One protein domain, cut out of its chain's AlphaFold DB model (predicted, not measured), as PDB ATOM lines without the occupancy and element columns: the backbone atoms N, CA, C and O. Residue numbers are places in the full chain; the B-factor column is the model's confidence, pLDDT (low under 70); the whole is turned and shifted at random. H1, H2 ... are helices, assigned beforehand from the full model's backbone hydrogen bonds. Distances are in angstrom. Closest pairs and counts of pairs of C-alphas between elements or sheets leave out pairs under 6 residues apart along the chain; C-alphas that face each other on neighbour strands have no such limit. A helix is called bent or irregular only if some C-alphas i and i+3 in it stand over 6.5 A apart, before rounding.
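Overview. This is residues 196 to 231 and 467 to 568 of the 568 residues of an uncharacterized protein of Cryomyces minteri (UniProt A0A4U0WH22). Two groups of helices make an elongated body: the antiparallel pair H1 and H2, and beside it a three-helix bundle of H3, H4 and H5. They meet where H1 packs on residues 562 to 567 of H5 and H2 on residues 498 to 505 of H3; the turn at residues 544 to 550 sticks out. The 138 printed residues have five named helices, H1 to H5 in order, and no named strand; the class is all helix. The whole is compact, with a radius of gyration of the C-alphas of 15.8 A and spans of 51 by 29 by 29 A.

Arrangement. H1, residues 200 to 228, has a kink of 46 degrees near residue 220. It touches H2, residues 472 to 494, opposite ways at a shallow tilt of 32 degrees, only just short of steep; their closest C-alphas, Phe 216 and Leu 479, are 5.4 A apart. With residues 207 to 214 alone, H1 touches H5, residues 549 to 567, C-alphas 214 and 566 being closest at 4.5 A. H3, residues 498 to 522, H4, residues 527 to 541, and H5 form an up and down bundle, each running against the one before. The closest C-alphas of H3 and H5, Ala 508 and Ala 563, are 3.7 A apart. H1 and H4 are apart. Every O i to N i+4 pair is within hydrogen-bond range in H4 and H5, against 21 of 25 in H1, 17 of 19 in H2 and 19 of 21 in H3.

Along the chain. H1 begins at C-alpha 200 (34.443, -33.632, 65.823) and spans 41.0 A. H2 spans 31.6 A and is irregular, with C-alphas 474 and 477 7.1 A apart. H3 spans 35.3 A, H4 20.9 A and H5 27.0 A, ending at C-alpha 567 (28.501, -39.707, 44.216).

Size, cuts and confidence. The farthest C-alphas, Asp 467 and His 546, are 53.7 A apart. Residues 232 to 466 are not printed, and C-alphas 231 and 467 are 24.5 A apart across the cut. Of the links printed whole, none is long. No printed residue is under 70 in pLDDT.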
ATOM      1  N   PRO A 196      39.323 -29.054  64.659       87.12
ATOM      2  CA  PRO A 196      38.958 -30.464  64.506       87.12
ATOM      3  C   PRO A 196      38.461 -31.139  65.786       87.12
ATOM      4  O   PRO A 196      37.620 -32.032  65.726       87.12
ATOM      5  N   LYS A 197      38.948 -30.701  66.955       89.88
ATOM      6  CA  LYS A 197      38.528 -31.238  68.251       89.88
ATOM      7  C   LYS A 197      37.119 -30.783  68.642       89.88
ATOM      8  O   LYS A 197      36.348 -31.590  69.145       89.88
ATOM      9  N   THR A 198      36.790 -29.509  68.433       91.31
ATOM     10  CA  THR A 198      35.467 -28.955  68.769       91.31
ATOM     11  C   THR A 198      34.406 -29.390  67.767       91.31
ATOM     12  O   THR A 198      33.285 -29.710  68.151       91.31
ATOM     13  N   ASP A 199      34.776 -29.473  66.491       92.50
ATOM     14  CA  ASP A 199      33.875 -29.829  65.398       92.50
ATOM     15  C   ASP A 199      33.768 -31.341  65.162       92.50
ATOM     16  O   ASP A 199      33.048 -31.762  64.259       92.50
ATOM     17  N   PHE A 200      34.424 -32.174  65.981       92.44
ATOM     18  CA  PHE A 200      34.443 -33.632  65.823       92.44
ATOM     19  C   PHE A 200      33.040 -34.212  65.619       92.44
ATOM     20  O   PHE A 200      32.785 -34.893  64.628       92.44
ATOM     21  N   TRP A 201      32.096 -33.881  66.504       93.69
ATOM     22  CA  TRP A 201      30.731 -34.394  66.390       93.69
ATOM     23  C   TRP A 201      29.968 -33.829  65.201       93.69
ATOM     24  O   TRP A 201      29.150 -34.549  64.636       93.69
ATOM     25  N   ARG A 202      30.268 -32.592  64.782       92.19
ATOM     26  CA  ARG A 202      29.666 -32.006  63.580       92.19
ATOM     27  C   ARG A 202      30.097 -32.779  62.337       92.19
ATOM     28  O   ARG A 202      29.258 -33.227  61.556       92.19
ATOM     29  N   LEU A 203      31.403 -33.031  62.224       92.75
ATOM     30  CA  LEU A 203      31.992 -33.823  61.147       92.75
ATOM     31  C   LEU A 203      31.469 -35.263  61.144       92.75
ATOM     32  O   LEU A 203      31.081 -35.755  60.091       92.75
ATOM     33  N   VAL A 204      31.386 -35.915  62.308       93.12
ATOM     34  CA  VAL A 204      30.846 -37.281  62.420       93.12
ATOM     35  C   VAL A 204      29.406 -37.343  61.926       93.12
ATOM     36  O   VAL A 204      29.090 -38.194  61.097       93.12
ATOM     37  N   SER A 205      28.527 -36.442  62.377       94.19
ATOM     38  CA  SER A 205      27.138 -36.442  61.909       94.19
ATOM     39  C   SER A 205      27.013 -36.102  60.429       94.19
ATOM     40  O   SER A 205      26.199 -36.716  59.746       94.19
ATOM     41  N   PHE A 206      27.831 -35.178  59.920       92.81
ATOM     42  CA  PHE A 206      27.861 -34.811  58.507       92.81
ATOM     43  C   PHE A 206      28.277 -35.995  57.619       92.81
ATOM     44  O   PHE A 206      27.586 -36.335  56.658       92.81
ATOM     45  N   THR A 207      29.364 -36.681  57.977       91.19
ATOM     46  CA  THR A 207      29.833 -37.868  57.252       91.19
ATOM     47  C   THR A 207      28.859 -39.030  57.387       91.19
ATOM     48  O   THR A 207      28.640 -39.740  56.410       91.19
ATOM     49  N   ALA A 208      28.225 -39.206  58.551       92.44
ATOM     50  CA  ALA A 208      27.217 -40.240  58.746       92.44
ATOM     51  C   ALA A 208      26.019 -40.034  57.811       92.44
ATOM     52  O   ALA A 208      25.670 -40.948  57.068       92.44
ATOM     53  N   VAL A 209      25.409 -38.841  57.786       92.88
ATOM     54  CA  VAL A 209      24.237 -38.606  56.923       92.88
ATOM     55  C   VAL A 209      24.581 -38.704  55.438       92.88
ATOM     56  O   VAL A 209      23.798 -39.272  54.681       92.88
ATOM     57  N   GLY A 210      25.762 -38.233  55.022       89.75
ATOM     58  CA  GLY A 210      26.232 -38.380  53.644       89.75
ATOM     59  C   GLY A 210      26.498 -39.841  53.262       89.75
ATOM     60  O   GLY A 210      26.026 -40.302  52.225       89.75
ATOM     61  N   GLY A 211      27.198 -40.593  54.115       89.62
ATOM     62  CA  GLY A 211      27.523 -41.999  53.870       89.62
ATOM     63  C   GLY A 211      26.284 -42.897  53.854       89.62
ATOM     64  O   GLY A 211      26.126 -43.718  52.953       89.62
ATOM     65  N   TYR A 212      25.352 -42.704  54.793       90.69
ATOM     66  CA  TYR A 212      24.080 -43.431  54.777       90.69
ATOM     67  C   TYR A 212      23.208 -43.050  53.579       90.69
ATOM     68  O   TYR A 212      22.491 -43.907  53.061       90.69
ATOM     69  N   PHE A 213      23.274 -41.797  53.112       91.06
ATOM     70  CA  PHE A 213      22.556 -41.376  51.913       91.06
ATOM     71  C   PHE A 213      23.061 -42.155  50.697       91.06
ATOM     72  O   PHE A 213      22.255 -42.795  50.022       91.06
ATOM     73  N   GLY A 214      24.382 -42.187  50.487       88.06
ATOM     74  CA  GLY A 214      25.012 -42.993  49.439       88.06
ATOM     75  C   GLY A 214      24.663 -44.479  49.562       88.06
ATOM     76  O   GLY A 214      24.243 -45.097  48.589       88.06
ATOM     77  N   PHE A 215      24.714 -45.043  50.774       88.06
ATOM     78  CA  PHE A 215      24.391 -46.450  51.035       88.06
ATOM     79  C   PHE A 215      22.959 -46.841  50.632       88.06
ATOM     80  O   PHE A 215      22.763 -47.775  49.850       88.06
ATOM     81  N   PHE A 216      21.939 -46.134  51.138       90.69
ATOM     82  CA  PHE A 216      20.548 -46.456  50.799       90.69
ATOM     83  C   PHE A 216      20.258 -46.211  49.319       90.69
ATOM     84  O   PHE A 216      19.449 -46.919  48.716       90.69
ATOM     85  N   PHE A 217      20.936 -45.230  48.729       86.38
ATOM     86  CA  PHE A 217      20.747 -44.862  47.341       86.38
ATOM     87  C   PHE A 217      21.495 -45.770  46.343       86.38
ATOM     88  O   PHE A 217      21.013 -45.982  45.232       86.38
ATOM     89  N   ALA A 218      22.601 -46.401  46.738       86.62
ATOM     90  CA  ALA A 218      23.331 -47.351  45.895       86.62
ATOM     91  C   ALA A 218      22.475 -48.574  45.504       86.62
ATOM     92  O   ALA A 218      22.640 -49.141  44.422       86.62
ATOM     93  N   THR A 219      21.516 -48.959  46.353       86.50
ATOM     94  CA  THR A 219      20.658 -50.138  46.143       86.50
ATOM     95  C   THR A 219      19.841 -50.074  44.840       86.50
ATOM     96  O   THR A 219      19.973 -50.987  44.018       86.50
ATOM     97  N   PRO A 220      19.007 -49.041  44.585       83.19
ATOM     98  CA  PRO A 220      18.299 -48.924  43.308       83.19
ATOM     99  C   PRO A 220      19.243 -48.746  42.108       83.19
ATOM    100  O   PRO A 220      18.934 -49.233  41.018       83.19
ATOM    101  N   LEU A 221      20.402 -48.107  42.302       85.56
ATOM    102  CA  LEU A 221      21.381 -47.891  41.236       85.56
ATOM    103  C   LEU A 221      22.071 -49.178  40.784       85.56
ATOM    104  O   LEU A 221      22.315 -49.314  39.587       85.56
ATOM    105  N   ARG A 222      22.304 -50.152  41.679       86.62
ATOM    106  CA  ARG A 222      22.848 -51.475  41.314       86.62
ATOM    107  C   ARG A 222      22.049 -52.093  40.172       86.62
ATOM    108  O   ARG A 222      22.614 -52.495  39.163       86.62
ATOM    109  N   LYS A 223      20.722 -52.154  40.322       79.94
ATOM    110  CA  LYS A 223      19.853 -52.781  39.319       79.94
ATOM    111  C   LYS A 223      19.896 -52.028  37.991       79.94
ATOM    112  O   LYS A 223      19.878 -52.634  36.929       79.94
ATOM    113  N   PHE A 224      19.972 -50.706  38.045       81.44
ATOM    114  CA  PHE A 224      20.072 -49.894  36.844       81.44
ATOM    115  C   PHE A 224      21.408 -50.094  36.117       81.44
ATOM    116  O   PHE A 224      21.415 -50.450  34.943       81.44
ATOM    117  N   PHE A 225      22.531 -49.930  36.815       84.19
ATOM    118  CA  PHE A 225      23.854 -49.921  36.194       84.19
ATOM    119  C   PHE A 225      24.438 -51.303  35.925       84.19
ATOM    120  O   PHE A 225      25.119 -51.451  34.923       84.19
ATOM    121  N   ILE A 226      24.175 -52.304  36.768       83.56
ATOM    122  CA  ILE A 226      24.746 -53.650  36.600       83.56
ATOM    123  C   ILE A 226      23.865 -54.523  35.703       83.56
ATOM    124  O   ILE A 226      24.384 -55.296  34.912       83.56
ATOM    125  N   ILE A 227      22.539 -54.402  35.806       80.12
ATOM    126  CA  ILE A 227      21.613 -55.318  35.118       80.12
ATOM    127  C   ILE A 227      21.077 -54.701  33.836       80.12
ATOM    128  O   ILE A 227      21.125 -55.333  32.787       80.12
ATOM    129  N   TYR A 228      20.556 -53.474  33.900       74.62
ATOM    130  CA  TYR A 228      19.883 -52.886  32.742       74.62
ATOM    131  C   TYR A 228      20.825 -52.205  31.760       74.62
ATOM    132  O   TYR A 228      20.507 -52.165  30.581       74.62
ATOM    133  N   VAL A 229      21.926 -51.615  32.219       76.50
ATOM    134  CA  VAL A 229      22.705 -50.696  31.375       76.50
ATOM    135  C   VAL A 229      24.176 -51.118  31.240       76.50
ATOM    136  O   VAL A 229      24.899 -50.553  30.426       76.50
ATOM    137  N   ALA A 230      24.626 -52.147  31.964       81.31
ATOM    138  CA  ALA A 230      26.030 -52.565  31.974       81.31
ATOM    139  C   ALA A 230      26.582 -52.882  30.580       81.31
ATOM    140  O   ALA A 230      27.629 -52.353  30.216       81.31
ATOM    141  N   ARG A 231      25.866 -53.688  29.785       79.44
ATOM    142  CA  ARG A 231      26.298 -54.069  28.434       79.44
ATOM    143  C   ARG A 231      26.156 -52.911  27.440       79.44
ATOM    144  O   ARG A 231      27.089 -52.635  26.696       79.44
ATOM    145  N   ASP A 467      14.453 -64.283  45.830       74.25
ATOM    146  CA  ASP A 467      14.320 -64.171  47.281       74.25
ATOM    147  C   ASP A 467      15.534 -63.525  47.967       74.25
ATOM    148  O   ASP A 467      15.370 -62.935  49.037       74.25
ATOM    149  N   GLU A 468      16.706 -63.554  47.329       75.94
ATOM    150  CA  GLU A 468      17.948 -62.921  47.796       75.94
ATOM    151  C   GLU A 468      18.051 -61.438  47.394       75.94
ATOM    152  O   GLU A 468      18.897 -60.699  47.900       75.94
ATOM    153  N   LEU A 469      17.168 -60.969  46.505       79.94
ATOM    154  CA  LEU A 469      17.148 -59.581  46.051       79.94
ATOM    155  C   LEU A 469      16.681 -58.617  47.149       79.94
ATOM    156  O   LEU A 469      15.678 -58.832  47.838       79.94
ATOM    157  N   VAL A 470      17.362 -57.470  47.242       83.69
ATOM    158  CA  VAL A 470      17.002 -56.406  48.185       83.69
ATOM    159  C   VAL A 470      15.666 -55.780  47.782       83.69
ATOM    160  O   VAL A 470      15.521 -55.159  46.725       83.69
ATOM    161  N   LYS A 471      14.665 -55.936  48.648       87.94
ATOM    162  CA  LYS A 471      13.298 -55.457  48.410       87.94
ATOM    163  C   LYS A 471      13.194 -53.956  48.679       87.94
ATOM    164  O   LYS A 471      13.886 -53.420  49.539       87.94
ATOM    165  N   VAL A 472      12.263 -53.281  48.000       87.19
ATOM    166  CA  VAL A 472      12.070 -51.819  48.115       87.19
ATOM    167  C   VAL A 472      11.837 -51.368  49.559       87.19
ATOM    168  O   VAL A 472      12.394 -50.363  49.990       87.19
ATOM    169  N   TRP A 473      11.081 -52.142  50.340       88.44
ATOM    170  CA  TRP A 473      10.806 -51.823  51.742       88.44
ATOM    171  C   TRP A 473      12.059 -51.831  52.634       88.44
ATOM    172  O   TRP A 473      12.041 -51.193  53.681       88.44
ATOM    173  N   MET A 474      13.138 -52.518  52.235       90.00
ATOM    174  CA  MET A 474      14.372 -52.618  53.024       90.00
ATOM    175  C   MET A 474      15.223 -51.344  52.950       90.00
ATOM    176  O   MET A 474      15.984 -51.076  53.874       90.00
ATOM    177  N   TRP A 475      15.105 -50.552  51.876       91.88
ATOM    178  CA  TRP A 475      15.953 -49.372  51.659       91.88
ATOM    179  C   TRP A 475      15.173 -48.062  51.503       91.88
ATOM    180  O   TRP A 475      15.657 -47.021  51.942       91.88
ATOM    181  N   ALA A 476      13.964 -48.079  50.931       91.88
ATOM    182  CA  ALA A 476      13.218 -46.851  50.648       91.88
ATOM    183  C   ALA A 476      12.829 -46.054  51.913       91.88
ATOM    184  O   ALA A 476      13.023 -44.836  51.913       91.88
ATOM    185  N   PRO A 477      12.359 -46.678  53.017       94.69
ATOM    186  CA  PRO A 477      12.119 -45.950  54.264       94.69
ATOM    187  C   PRO A 477      13.407 -45.349  54.840       94.69
ATOM    188  O   PRO A 477      13.404 -44.206  55.287       94.69
ATOM    189  N   GLY A 478      14.516 -46.094  54.771       93.69
ATOM    190  CA  GLY A 478      15.831 -45.629  55.211       93.69
ATOM    191  C   GLY A 478      16.306 -44.408  54.425       93.69
ATOM    192  O   GLY A 478      16.751 -43.434  55.024       93.69
ATOM    193  N   LEU A 479      16.112 -44.403  53.104       93.56
ATOM    194  CA  LEU A 479      16.434 -43.260  52.253       93.56
ATOM    195  C   LEU A 479      15.648 -42.004  52.659       93.56
ATOM    196  O   LEU A 479      16.236 -40.935  52.795       93.56
ATOM    197  N   ILE A 480      14.337 -42.128  52.901       94.56
ATOM    198  CA  ILE A 480      13.495 -40.998  53.332       94.56
ATOM    199  C   ILE A 480      13.976 -40.454  54.682       94.56
ATOM    200  O   ILE A 480      14.168 -39.247  54.828       94.56
ATOM    201  N   VAL A 481      14.213 -41.341  55.653       96.00
ATOM    202  CA  VAL A 481      14.717 -40.960  56.981       96.00
ATOM    203  C   VAL A 481      16.058 -40.245  56.862       96.00
ATOM    204  O   VAL A 481      16.252 -39.200  57.477       96.00
ATOM    205  N   VAL A 482      16.971 -40.751  56.036       95.00
ATOM    206  CA  VAL A 482      18.286 -40.137  55.867       95.00
ATOM    207  C   VAL A 482      18.202 -38.779  55.177       95.00
ATOM    208  O   VAL A 482      18.896 -37.867  55.609       95.00
ATOM    209  N   ILE A 483      17.324 -38.580  54.190       95.19
ATOM    210  CA  ILE A 483      17.108 -37.253  53.579       95.19
ATOM    211  C   ILE A 483      16.625 -36.240  54.629       95.19
ATOM    212  O   ILE A 483      17.103 -35.102  54.659       95.19
ATOM    213  N   ILE A 484      15.727 -36.654  55.529       96.19
ATOM    214  CA  ILE A 484      15.286 -35.819  56.657       96.19
ATOM    215  C   ILE A 484      16.471 -35.522  57.582       96.19
ATOM    216  O   ILE A 484      16.705 -34.362  57.919       96.19
ATOM    217  N   CYS A 485      17.264 -36.535  57.942       95.81
ATOM    218  CA  CYS A 485      18.459 -36.360  58.768       95.81
ATOM    219  C   CYS A 485      19.485 -35.420  58.123       95.81
ATOM    220  O   CYS A 485      20.049 -34.590  58.828       95.81
ATOM    221  N   VAL A 486      19.699 -35.487  56.804       94.56
ATOM    222  CA  VAL A 486      20.553 -34.540  56.070       94.56
ATOM    223  C   VAL A 486      20.027 -33.119  56.259       94.56
ATOM    224  O   VAL A 486      20.790 -32.240  56.645       94.56
ATOM    225  N   CYS A 487      18.726 -32.887  56.065       95.38
ATOM    226  CA  CYS A 487      18.134 -31.560  56.256       95.38
ATOM    227  C   CYS A 487      18.281 -31.059  57.702       95.38
ATOM    228  O   CYS A 487      18.586 -29.887  57.917       95.38
ATOM    229  N   VAL A 488      18.110 -31.939  58.695       95.75
ATOM    230  CA  VAL A 488      18.262 -31.598  60.118       95.75
ATOM    231  C   VAL A 488      19.715 -31.279  60.461       95.75
ATOM    232  O   VAL A 488      19.980 -30.232  61.045       95.75
ATOM    233  N   VAL A 489      20.669 -32.135  60.087       95.19
ATOM    234  CA  VAL A 489      22.099 -31.920  60.366       95.19
ATOM    235  C   VAL A 489      22.583 -30.643  59.686       95.19
ATOM    236  O   VAL A 489      23.207 -29.800  60.330       95.19
ATOM    237  N   MET A 490      22.231 -30.448  58.415       94.00
ATOM    238  CA  MET A 490      22.636 -29.269  57.650       94.00
ATOM    239  C   MET A 490      21.981 -27.986  58.167       94.00
ATOM    240  O   MET A 490      22.650 -26.958  58.265       94.00
ATOM    241  N   GLY A 491      20.713 -28.043  58.572       92.69
ATOM    242  CA  GLY A 491      20.005 -26.908  59.160       92.69
ATOM    243  C   GLY A 491      20.513 -26.535  60.552       92.69
ATOM    244  O   GLY A 491      20.820 -25.373  60.802       92.69
ATOM    245  N   VAL A 492      20.650 -27.508  61.455       92.88
ATOM    246  CA  VAL A 492      20.994 -27.250  62.863       92.88
ATOM    247  C   VAL A 492      22.475 -26.930  63.036       92.88
ATOM    248  O   VAL A 492      22.820 -25.998  63.759       92.88
ATOM    249  N   GLN A 493      23.369 -27.681  62.389       91.25
ATOM    250  CA  GLN A 493      24.808 -27.543  62.636       91.25
ATOM    251  C   GLN A 493      25.485 -26.536  61.711       91.25
ATOM    252  O   GLN A 493      26.458 -25.899  62.112       91.25
ATOM    253  N   TYR A 494      24.968 -26.374  60.492       90.00
ATOM    254  CA  TYR A 494      25.596 -25.558  59.452       90.00
ATOM    255  C   TYR A 494      24.719 -24.394  58.969       90.00
ATOM    256  O   TYR A 494      25.155 -23.605  58.127       90.00
ATOM    257  N   GLN A 495      23.515 -24.240  59.539       90.81
ATOM    258  CA  GLN A 495      22.539 -23.194  59.208       90.81
ATOM    259  C   GLN A 495      22.144 -23.196  57.721       90.81
ATOM    260  O   GLN A 495      21.867 -22.146  57.148       90.81
ATOM    261  N   MET A 496      22.141 -24.363  57.075       90.94
ATOM    262  CA  MET A 496      21.707 -24.500  55.686       90.94
ATOM    263  C   MET A 496      20.178 -24.522  55.607       90.94
ATOM    264  O   MET A 496      19.553 -25.361  56.257       90.94
ATOM    265  N   PRO A 497      19.547 -23.663  54.789       92.31
ATOM    266  CA  PRO A 497      18.112 -23.756  54.554       92.31
ATOM    267  C   PRO A 497      17.727 -25.106  53.943       92.31
ATOM    268  O   PRO A 497      18.432 -25.623  53.075       92.31
ATOM    269  N   ILE A 498      16.558 -25.627  54.322       93.44
ATOM    270  CA  ILE A 498      16.064 -26.947  53.886       93.44
ATOM    271  C   ILE A 498      16.050 -27.068  52.357       93.44
ATOM    272  O   ILE A 498      16.483 -28.081  51.817       93.44
ATOM    273  N   GLY A 499      15.620 -26.018  51.646       91.44
ATOM    274  CA  GLY A 499      15.611 -26.010  50.179       91.44
ATOM    275  C   GLY A 499      17.001 -26.221  49.568       91.44
ATOM    276  O   GLY A 499      17.140 -26.954  48.593       91.44
ATOM    277  N   MET A 500      18.046 -25.661  50.184       91.25
ATOM    278  CA  MET A 500      19.429 -25.843  49.736       91.25
ATOM    279  C   MET A 500      19.947 -27.248  50.058       91.25
ATOM    280  O   MET A 500      20.662 -27.840  49.246       91.25
ATOM    281  N   SER A 501      19.576 -27.803  51.214       92.94
ATOM    282  CA  SER A 501      19.915 -29.184  51.572       92.94
ATOM    283  C   SER A 501      19.273 -30.186  50.612       92.94
ATOM    284  O   SER A 501      19.964 -31.064  50.104       92.94
ATOM    285  N   LEU A 502      17.989 -30.008  50.283       93.81
ATOM    286  CA  LEU A 502      17.291 -30.830  49.289       93.81
ATOM    287  C   LEU A 502      17.907 -30.689  47.896       93.81
ATOM    288  O   LEU A 502      18.082 -31.689  47.204       93.81
ATOM    289  N   LEU A 503      18.295 -29.473  47.503       93.06
ATOM    290  CA  LEU A 503      19.006 -29.248  46.247       93.06
ATOM    291  C   LEU A 503      20.359 -29.976  46.225       93.06
ATOM    292  O   LEU A 503      20.692 -30.603  45.228       93.06
ATOM    293  N   SER A 504      21.113 -29.965  47.326       91.44
ATOM    294  CA  SER A 504      22.391 -30.689  47.424       91.44
ATOM    295  C   SER A 504      22.204 -32.204  47.348       91.44
ATOM    296  O   SER A 504      22.963 -32.878  46.660       91.44
ATOM    297  N   VAL A 505      21.165 -32.740  47.991       91.62
ATOM    298  CA  VAL A 505      20.785 -34.158  47.895       91.62
ATOM    299  C   VAL A 505      20.400 -34.533  46.461       91.62
ATOM    300  O   VAL A 505      20.828 -35.567  45.954       91.62
ATOM    301  N   PHE A 506      19.634 -33.681  45.779       91.38
ATOM    302  CA  PHE A 506      19.282 -33.880  44.374       91.38
ATOM    303  C   PHE A 506      20.513 -33.852  43.456       91.38
ATOM    304  O   PHE A 506      20.639 -34.684  42.561       91.38
ATOM    305  N   LEU A 507      21.450 -32.928  43.686       91.19
ATOM    306  CA  LEU A 507      22.697 -32.859  42.923       91.19
ATOM    307  C   LEU A 507      23.592 -34.071  43.197       91.19
ATOM    308  O   LEU A 507      24.148 -34.627  42.257       91.19
ATOM    309  N   ALA A 508      23.675 -34.530  44.449       90.00
ATOM    310  CA  ALA A 508      24.364 -35.768  44.808       90.00
ATOM    311  C   ALA A 508      23.781 -36.972  44.055       90.00
ATOM    312  O   ALA A 508      24.527 -37.766  43.487       90.00
ATOM    313  N   PHE A 509      22.448 -37.056  43.989       88.00
ATOM    314  CA  PHE A 509      21.747 -38.059  43.193       88.00
ATOM    315  C   PHE A 509      22.120 -37.966  41.711       88.00
ATOM    316  O   PHE A 509      22.451 -38.969  41.095       88.00
ATOM    317  N   PHE A 510      22.082 -36.769  41.126       86.19
ATOM    318  CA  PHE A 510      22.358 -36.580  39.704       86.19
ATOM    319  C   PHE A 510      23.808 -36.937  39.346       86.19
ATOM    320  O   PHE A 510      24.055 -37.646  38.370       86.19
ATOM    321  N   PHE A 511      24.772 -36.485  40.151       85.81
ATOM    322  CA  PHE A 511      26.188 -36.721  39.887       85.81
ATOM    323  C   PHE A 511      26.644 -38.149  40.194       85.81
ATOM    324  O   PHE A 511      27.644 -38.573  39.618       85.81
ATOM    325  N   SER A 512      25.922 -38.923  41.011       87.38
ATOM    326  CA  SER A 512      26.259 -40.339  41.205       87.38
ATOM    327  C   SER A 512      26.074 -41.162  39.926       87.38
ATOM    328  O   SER A 512      26.861 -42.069  39.673       87.38
ATOM    329  N   PHE A 513      25.100 -40.826  39.067       83.62
ATOM    330  CA  PHE A 513      24.930 -41.506  37.777       83.62
ATOM    331  C   PHE A 513      26.160 -41.321  36.892       83.62
ATOM    332  O   PHE A 513      26.644 -42.271  36.279       83.62
ATOM    333  N   LEU A 514      26.668 -40.090  36.851       81.81
ATOM    334  CA  LEU A 514      27.884 -39.761  36.127       81.81
ATOM    335  C   LEU A 514      29.094 -40.473  36.737       81.81
ATOM    336  O   LEU A 514      29.909 -41.036  36.011       81.81
ATOM    337  N   ALA A 515      29.186 -40.480  38.068       85.81
ATOM    338  CA  ALA A 515      30.306 -41.072  38.776       85.81
ATOM    339  C   ALA A 515      30.385 -42.593  38.608       85.81
ATOM    340  O   ALA A 515      31.460 -43.100  38.293       85.81
ATOM    341  N   ILE A 516      29.262 -43.308  38.729       86.88
ATOM    342  CA  ILE A 516      29.197 -44.762  38.519       86.88
ATOM    343  C   ILE A 516      29.569 -45.113  37.084       86.88
ATOM    344  O   ILE A 516      30.293 -46.076  36.854       86.88
ATOM    345  N   GLN A 517      29.103 -44.328  36.115       81.94
ATOM    346  CA  GLN A 517      29.392 -44.586  34.714       81.94
ATOM    347  C   GLN A 517      30.871 -44.366  34.380       81.94
ATOM    348  O   GLN A 517      31.484 -45.223  33.748       81.94
ATOM    349  N   CYS A 518      31.462 -43.269  34.853       80.44
ATOM    350  CA  CYS A 518      32.894 -43.021  34.690       80.44
ATOM    351  C   CYS A 518      33.718 -44.106  35.383       80.44
ATOM    352  O   CYS A 518      34.576 -44.714  34.754       80.44
ATOM    353  N   SER A 519      33.388 -44.437  36.633       84.50
ATOM    354  CA  SER A 519      34.053 -45.516  37.362       84.50
ATOM    355  C   SER A 519      33.895 -46.872  36.669       84.50
ATOM    356  O   SER A 519      34.812 -47.684  36.708       84.50
ATOM    357  N   GLY A 520      32.757 -47.129  36.022       83.62
ATOM    358  CA  GLY A 520      32.502 -48.372  35.297       83.62
ATOM    359  C   GLY A 520      33.309 -48.515  34.009       83.62
ATOM    360  O   GLY A 520      33.637 -49.638  33.638       83.62
ATOM    361  N   VAL A 521      33.660 -47.407  33.348       79.62
ATOM    362  CA  VAL A 521      34.425 -47.419  32.087       79.62
ATOM    363  C   VAL A 521      35.923 -47.237  32.325       79.62
ATOM    364  O   VAL A 521      36.732 -47.946  31.735       79.62
ATOM    365  N   THR A 522      36.305 -46.279  33.168       79.00
ATOM    366  CA  THR A 522      37.698 -45.828  33.319       79.00
ATOM    367  C   THR A 522      38.283 -46.082  34.698       79.00
ATOM    368  O   THR A 522      39.455 -45.783  34.903       79.00
ATOM    369  N   ASP A 523      37.494 -46.611  35.640       79.50
ATOM    370  CA  ASP A 523      37.910 -46.836  37.029       79.50
ATOM    371  C   ASP A 523      38.231 -45.550  37.818       79.50
ATOM    372  O   ASP A 523      38.786 -45.588  38.913       79.50
ATOM    373  N   ILE A 524      37.846 -44.389  37.272       77.88
ATOM    374  CA  ILE A 524      38.054 -43.073  37.881       77.88
ATOM    375  C   ILE A 524      36.700 -42.439  38.197       77.88
ATOM    376  O   ILE A 524      35.862 -42.238  37.314       77.88
ATOM    377  N   THR A 525      36.504 -42.055  39.460       82.00
ATOM    378  CA  THR A 525      35.341 -41.276  39.897       82.00
ATOM    379  C   THR A 525      35.615 -39.768  39.735       82.00
ATOM    380  O   THR A 525      36.531 -39.227  40.359       82.00
ATOM    381  N   PRO A 526      34.833 -39.028  38.924       79.19
ATOM    382  CA  PRO A 526      35.024 -37.599  38.663       79.19
ATOM    383  C   PRO A 526      34.493 -36.726  39.817       79.19
ATOM    384  O   PRO A 526      33.686 -35.812  39.624       79.19
ATOM    385  N   LEU A 527      34.946 -36.990  41.046       80.94
ATOM    386  CA  LEU A 527      34.462 -36.329  42.266       80.94
ATOM    387  C   LEU A 527      34.687 -34.812  42.233       80.94
ATOM    388  O   LEU A 527      33.834 -34.035  42.663       80.94
ATOM    389  N   THR A 528      35.815 -34.378  41.667       78.69
ATOM    390  CA  THR A 528      36.144 -32.956  41.513       78.69
ATOM    391  C   THR A 528      35.175 -32.251  40.568       78.69
ATOM    392  O   THR A 528      34.721 -31.149  40.882       78.69
ATOM    393  N   ALA A 529      34.827 -32.878  39.439       77.94
ATOM    394  CA  ALA A 529      33.884 -32.307  38.484       77.94
ATOM    395  C   ALA A 529      32.477 -32.222  39.092       77.94
ATOM    396  O   ALA A 529      31.862 -31.156  39.057       77.94
ATOM    397  N   ALA A 530      32.021 -33.297  39.744       81.81
ATOM    398  CA  ALA A 530      30.745 -33.339  40.456       81.81
ATOM    399  C   ALA A 530      30.649 -32.259  41.549       81.81
ATOM    400  O   ALA A 530      29.690 -31.487  41.591       81.81
ATOM    401  N   SER A 531      31.673 -32.148  42.402       86.12
ATOM    402  CA  SER A 531      31.712 -31.161  43.486       86.12
ATOM    403  C   SER A 531      31.678 -29.728  42.953       86.12
ATOM    404  O   SER A 531      30.882 -28.916  43.423       86.12
ATOM    405  N   LYS A 532      32.485 -29.403  41.935       85.88
ATOM    406  CA  LYS A 532      32.531 -28.051  41.350       85.88
ATOM    407  C   LYS A 532      31.252 -27.684  40.608       85.88
ATOM    408  O   LYS A 532      30.755 -26.573  40.775       85.88
ATOM    409  N   ALA A 533      30.702 -28.605  39.820       85.06
ATOM    410  CA  ALA A 533      29.436 -28.382  39.133       85.06
ATOM    411  C   ALA A 533      28.303 -28.155  40.148       85.06
ATOM    412  O   ALA A 533      27.536 -27.200  40.009       85.06
ATOM    413  N   SER A 534      28.266 -28.943  41.230       89.75
ATOM    414  CA  SER A 534      27.335 -28.730  42.341       89.75
ATOM    415  C   SER A 534      27.515 -27.354  42.988       89.75
ATOM    416  O   SER A 534      26.536 -26.638  43.196       89.75
ATOM    417  N   GLN A 535      28.757 -26.939  43.246       90.44
ATOM    418  CA  GLN A 535      29.048 -25.631  43.841       90.44
ATOM    419  C   GLN A 535      28.575 -24.455  42.974       90.44
ATOM    420  O   GLN A 535      28.142 -23.422  43.484       90.44
ATOM    421  N   ILE A 536      28.622 -24.595  41.650       88.50
ATOM    422  CA  ILE A 536      28.147 -23.558  40.727       88.50
ATOM    423  C   ILE A 536      26.621 -23.486  40.725       88.50
ATOM    424  O   ILE A 536      26.071 -22.385  40.760       88.50
ATOM    425  N   VAL A 537      25.929 -24.629  40.752       90.50
ATOM    426  CA  VAL A 537      24.460 -24.659  40.856       90.50
ATOM    427  C   VAL A 537      23.998 -24.063  42.187       90.50
ATOM    428  O   VAL A 537      23.113 -23.210  42.203       90.50
ATOM    429  N   LEU A 538      24.627 -24.447  43.301       90.56
ATOM    430  CA  LEU A 538      24.303 -23.924  44.632       90.56
ATOM    431  C   LEU A 538      24.653 -22.433  44.761       90.56
ATOM    432  O   LEU A 538      23.853 -21.644  45.264       90.56
ATOM    433  N   GLY A 539      25.818 -22.018  44.259       89.00
ATOM    434  CA  GLY A 539      26.213 -20.612  44.188       89.00
ATOM    435  C   GLY A 539      25.248 -19.776  43.341       89.00
ATOM    436  O   GLY A 539      24.874 -18.674  43.733       89.00
ATOM    437  N   GLY A 540      24.775 -20.323  42.218       89.19
ATOM    438  CA  GLY A 540      23.747 -19.708  41.384       89.19
ATOM    439  C   GLY A 540      22.395 -19.592  42.090       89.19
ATOM    440  O   GLY A 540      21.786 -18.527  42.057       89.19
ATOM    441  N   ALA A 541      21.953 -20.645  42.784       88.44
ATOM    442  CA  ALA A 541      20.688 -20.664  43.525       88.44
ATOM    443  C   ALA A 541      20.666 -19.694  44.720       88.44
ATOM    444  O   ALA A 541      19.608 -19.211  45.108       88.44
ATOM    445  N   THR A 542      21.831 -19.394  45.295       87.50
ATOM    446  CA  THR A 542      21.983 -18.442  46.411       87.50
ATOM    447  C   THR A 542      22.300 -17.017  45.952       87.50
ATOM    448  O   THR A 542      22.416 -16.100  46.773       87.50
ATOM    449  N   LYS A 543      22.435 -16.793  44.638       84.88
ATOM    450  CA  LYS A 543      22.715 -15.473  44.076       84.88
ATOM    451  C   LYS A 543      21.540 -14.536  44.354       84.88
ATOM    452  O   LYS A 543      20.422 -14.785  43.921       84.88
ATOM    453  N   GLY A 544      21.812 -13.428  45.040       81.56
ATOM    454  CA  GLY A 544      20.785 -12.447  45.413       81.56
ATOM    455  C   GLY A 544      20.118 -12.703  46.768       81.56
ATOM    456  O   GLY A 544      19.274 -11.914  47.170       81.56
ATOM    457  N   SER A 545      20.532 -13.728  47.524       83.31
ATOM    458  CA  SER A 545      20.017 -13.983  48.881       83.31
ATOM    459  C   SER A 545      20.550 -13.018  49.954       83.31
ATOM    460  O   SER A 545      20.169 -13.130  51.115       83.31
ATOM    461  N   HIS A 546      21.447 -12.090  49.591       86.12
ATOM    462  CA  HIS A 546      22.079 -11.107  50.490       86.12
ATOM    463  C   HIS A 546      22.724 -11.703  51.757       86.12
ATOM    464  O   HIS A 546      22.845 -11.035  52.781       86.12
ATOM    465  N   TRP A 547      23.154 -12.965  51.699       86.25
ATOM    466  CA  TRP A 547      23.830 -13.617  52.816       86.25
ATOM    467  C   TRP A 547      25.248 -13.074  53.023       86.25
ATOM    468  O   TRP A 547      25.906 -12.695  52.049       86.25
ATOM    469  N   PRO A 548      25.757 -13.088  54.272       88.81
ATOM    470  CA  PRO A 548      27.169 -12.846  54.537       88.81
ATOM    471  C   PRO A 548      28.049 -13.787  53.708       88.81
ATOM    472  O   PRO A 548      27.702 -14.957  53.516       88.81
ATOM    473  N   VAL A 549      29.203 -13.288  53.254       87.56
ATOM    474  CA  VAL A 549      30.141 -14.047  52.406       87.56
ATOM    475  C   VAL A 549      30.520 -15.375  53.060       87.56
ATOM    476  O   VAL A 549      30.445 -16.412  52.408       87.56
ATOM    477  N   ASP A 550      30.820 -15.360  54.357       88.69
ATOM    478  CA  ASP A 550      31.213 -16.549  55.118       88.69
ATOM    479  C   ASP A 550      30.108 -17.614  55.127       88.69
ATOM    480  O   ASP A 550      30.352 -18.804  54.926       88.69
ATOM    481  N   HIS A 551      28.854 -17.181  55.291       89.00
ATOM    482  CA  HIS A 551      27.705 -18.077  55.264       89.00
ATOM    483  C   HIS A 551      27.516 -18.690  53.871       89.00
ATOM    484  O   HIS A 551      27.366 -19.906  53.744       89.00
ATOM    485  N   ALA A 552      27.593 -17.873  52.817       88.81
ATOM    486  CA  ALA A 552      27.483 -18.342  51.439       88.81
ATOM    487  C   ALA A 552      28.613 -19.322  51.069       88.81
ATOM    488  O   ALA A 552      28.349 -20.373  50.486       88.81
ATOM    489  N   GLN A 553      29.858 -19.028  51.455       90.56
ATOM    490  CA  GLN A 553      31.012 -19.904  51.229       90.56
ATOM    491  C   GLN A 553      30.869 -21.239  51.963       90.56
ATOM    492  O   GLN A 553      31.088 -22.293  51.362       90.56
ATOM    493  N   ARG A 554      30.446 -21.210  53.234       91.94
ATOM    494  CA  ARG A 554      30.230 -22.419  54.038       91.94
ATOM    495  C   ARG A 554      29.193 -23.331  53.395       91.94
ATOM    496  O   ARG A 554      29.453 -24.517  53.218       91.94
ATOM    497  N   LEU A 555      28.039 -22.787  53.012       91.06
ATOM    498  CA  LEU A 555      26.972 -23.574  52.391       91.06
ATOM    499  C   LEU A 555      27.366 -24.128  51.028       91.06
ATOM    500  O   LEU A 555      27.031 -25.269  50.714       91.06
ATOM    501  N   ASN A 556      28.100 -23.343  50.243       91.69
ATOM    502  CA  ASN A 556      28.562 -23.775  48.937       91.69
ATOM    503  C   ASN A 556      29.536 -24.963  49.050       91.69
ATOM    504  O   ASN A 556      29.324 -26.008  48.433       91.69
ATOM    505  N   LEU A 557      30.546 -24.850  49.922       91.81
ATOM    506  CA  LEU A 557      31.516 -25.923  50.172       91.81
ATOM    507  C   LEU A 557      30.852 -27.189  50.722       91.81
ATOM    508  O   LEU A 557      31.156 -28.290  50.264       91.81
ATOM    509  N   LEU A 558      29.925 -27.044  51.669       91.81
ATOM    510  CA  LEU A 558      29.226 -28.179  52.266       91.81
ATOM    511  C   LEU A 558      28.276 -28.872  51.284       91.81
ATOM    512  O   LEU A 558      28.209 -30.098  51.266       91.81
ATOM    513  N   GLY A 559      27.563 -28.121  50.444       88.81
ATOM    514  CA  GLY A 559      26.697 -28.719  49.430       88.81
ATOM    515  C   GLY A 559      27.492 -29.432  48.330       88.81
ATOM    516  O   GLY A 559      27.128 -30.538  47.932       88.81
ATOM    517  N   GLY A 560      28.635 -28.875  47.909       88.81
ATOM    518  CA  GLY A 560      29.591 -29.578  47.044       88.81
ATOM    519  C   GLY A 560      30.161 -30.847  47.688       88.81
ATOM    520  O   GLY A 560      30.313 -31.870  47.025       88.81
ATOM    521  N   ALA A 561      30.420 -30.812  48.997       90.62
ATOM    522  CA  ALA A 561      30.879 -31.967  49.759       90.62
ATOM    523  C   ALA A 561      29.819 -33.079  49.852       90.62
ATOM    524  O   ALA A 561      30.158 -34.243  49.665       90.62
ATOM    525  N   ILE A 562      28.539 -32.744  50.067       89.19
ATOM    526  CA  ILE A 562      27.440 -33.728  50.035       89.19
ATOM    527  C   ILE A 562      27.337 -34.380  48.659       89.19
ATOM    528  O   ILE A 562      27.229 -35.602  48.577       89.19
ATOM    529  N   ALA A 563      27.412 -33.582  47.588       85.38
ATOM    530  CA  ALA A 563      27.402 -34.109  46.229       85.38
ATOM    531  C   ALA A 563      28.565 -35.078  45.989       85.38
ATOM    532  O   ALA A 563      28.362 -36.158  45.443       85.38
ATOM    533  N   SER A 564      29.760 -34.731  46.472       86.12
ATOM    534  CA  SER A 564      30.934 -35.600  46.389       86.12
ATOM    535  C   SER A 564      30.814 -36.873  47.230       86.12
ATOM    536  O   SER A 564      31.316 -37.900  46.793       86.12
ATOM    537  N   ILE A 565      30.208 -36.824  48.422       87.31
ATOM    538  CA  ILE A 565      30.025 -38.010  49.278       87.31
ATOM    539  C   ILE A 565      28.979 -38.945  48.688       87.31
ATOM    540  O   ILE A 565      29.191 -40.145  48.691       87.31
ATOM    541  N   GLY A 566      27.856 -38.415  48.201       83.00
ATOM    542  CA  GLY A 566      26.796 -39.249  47.635       83.00
ATOM    543  C   GLY A 566      27.146 -39.848  46.271       83.00
ATOM    544  O   GLY A 566      26.573 -40.869  45.903       83.00
ATOM    545  N   ALA A 567      28.049 -39.212  45.516       78.19
ATOM    546  CA  ALA A 567      28.501 -39.707  44.216       78.19
ATOM    547  C   ALA A 567      29.599 -40.780  44.300       78.19
ATOM    548  O   ALA A 567      29.805 -41.498  43.324       78.19
ATOM    549  N   ASN A 568      30.310 -40.847  45.422       79.62
ATOM    550  CA  ASN A 568      31.401 -41.782  45.678       79.62
ATOM    551  C   ASN A 568      30.891 -43.030  46.394       79.62
ATOM    552  O   ASN A 568      31.391 -44.128  46.078       79.62
TER     553      ASN A 568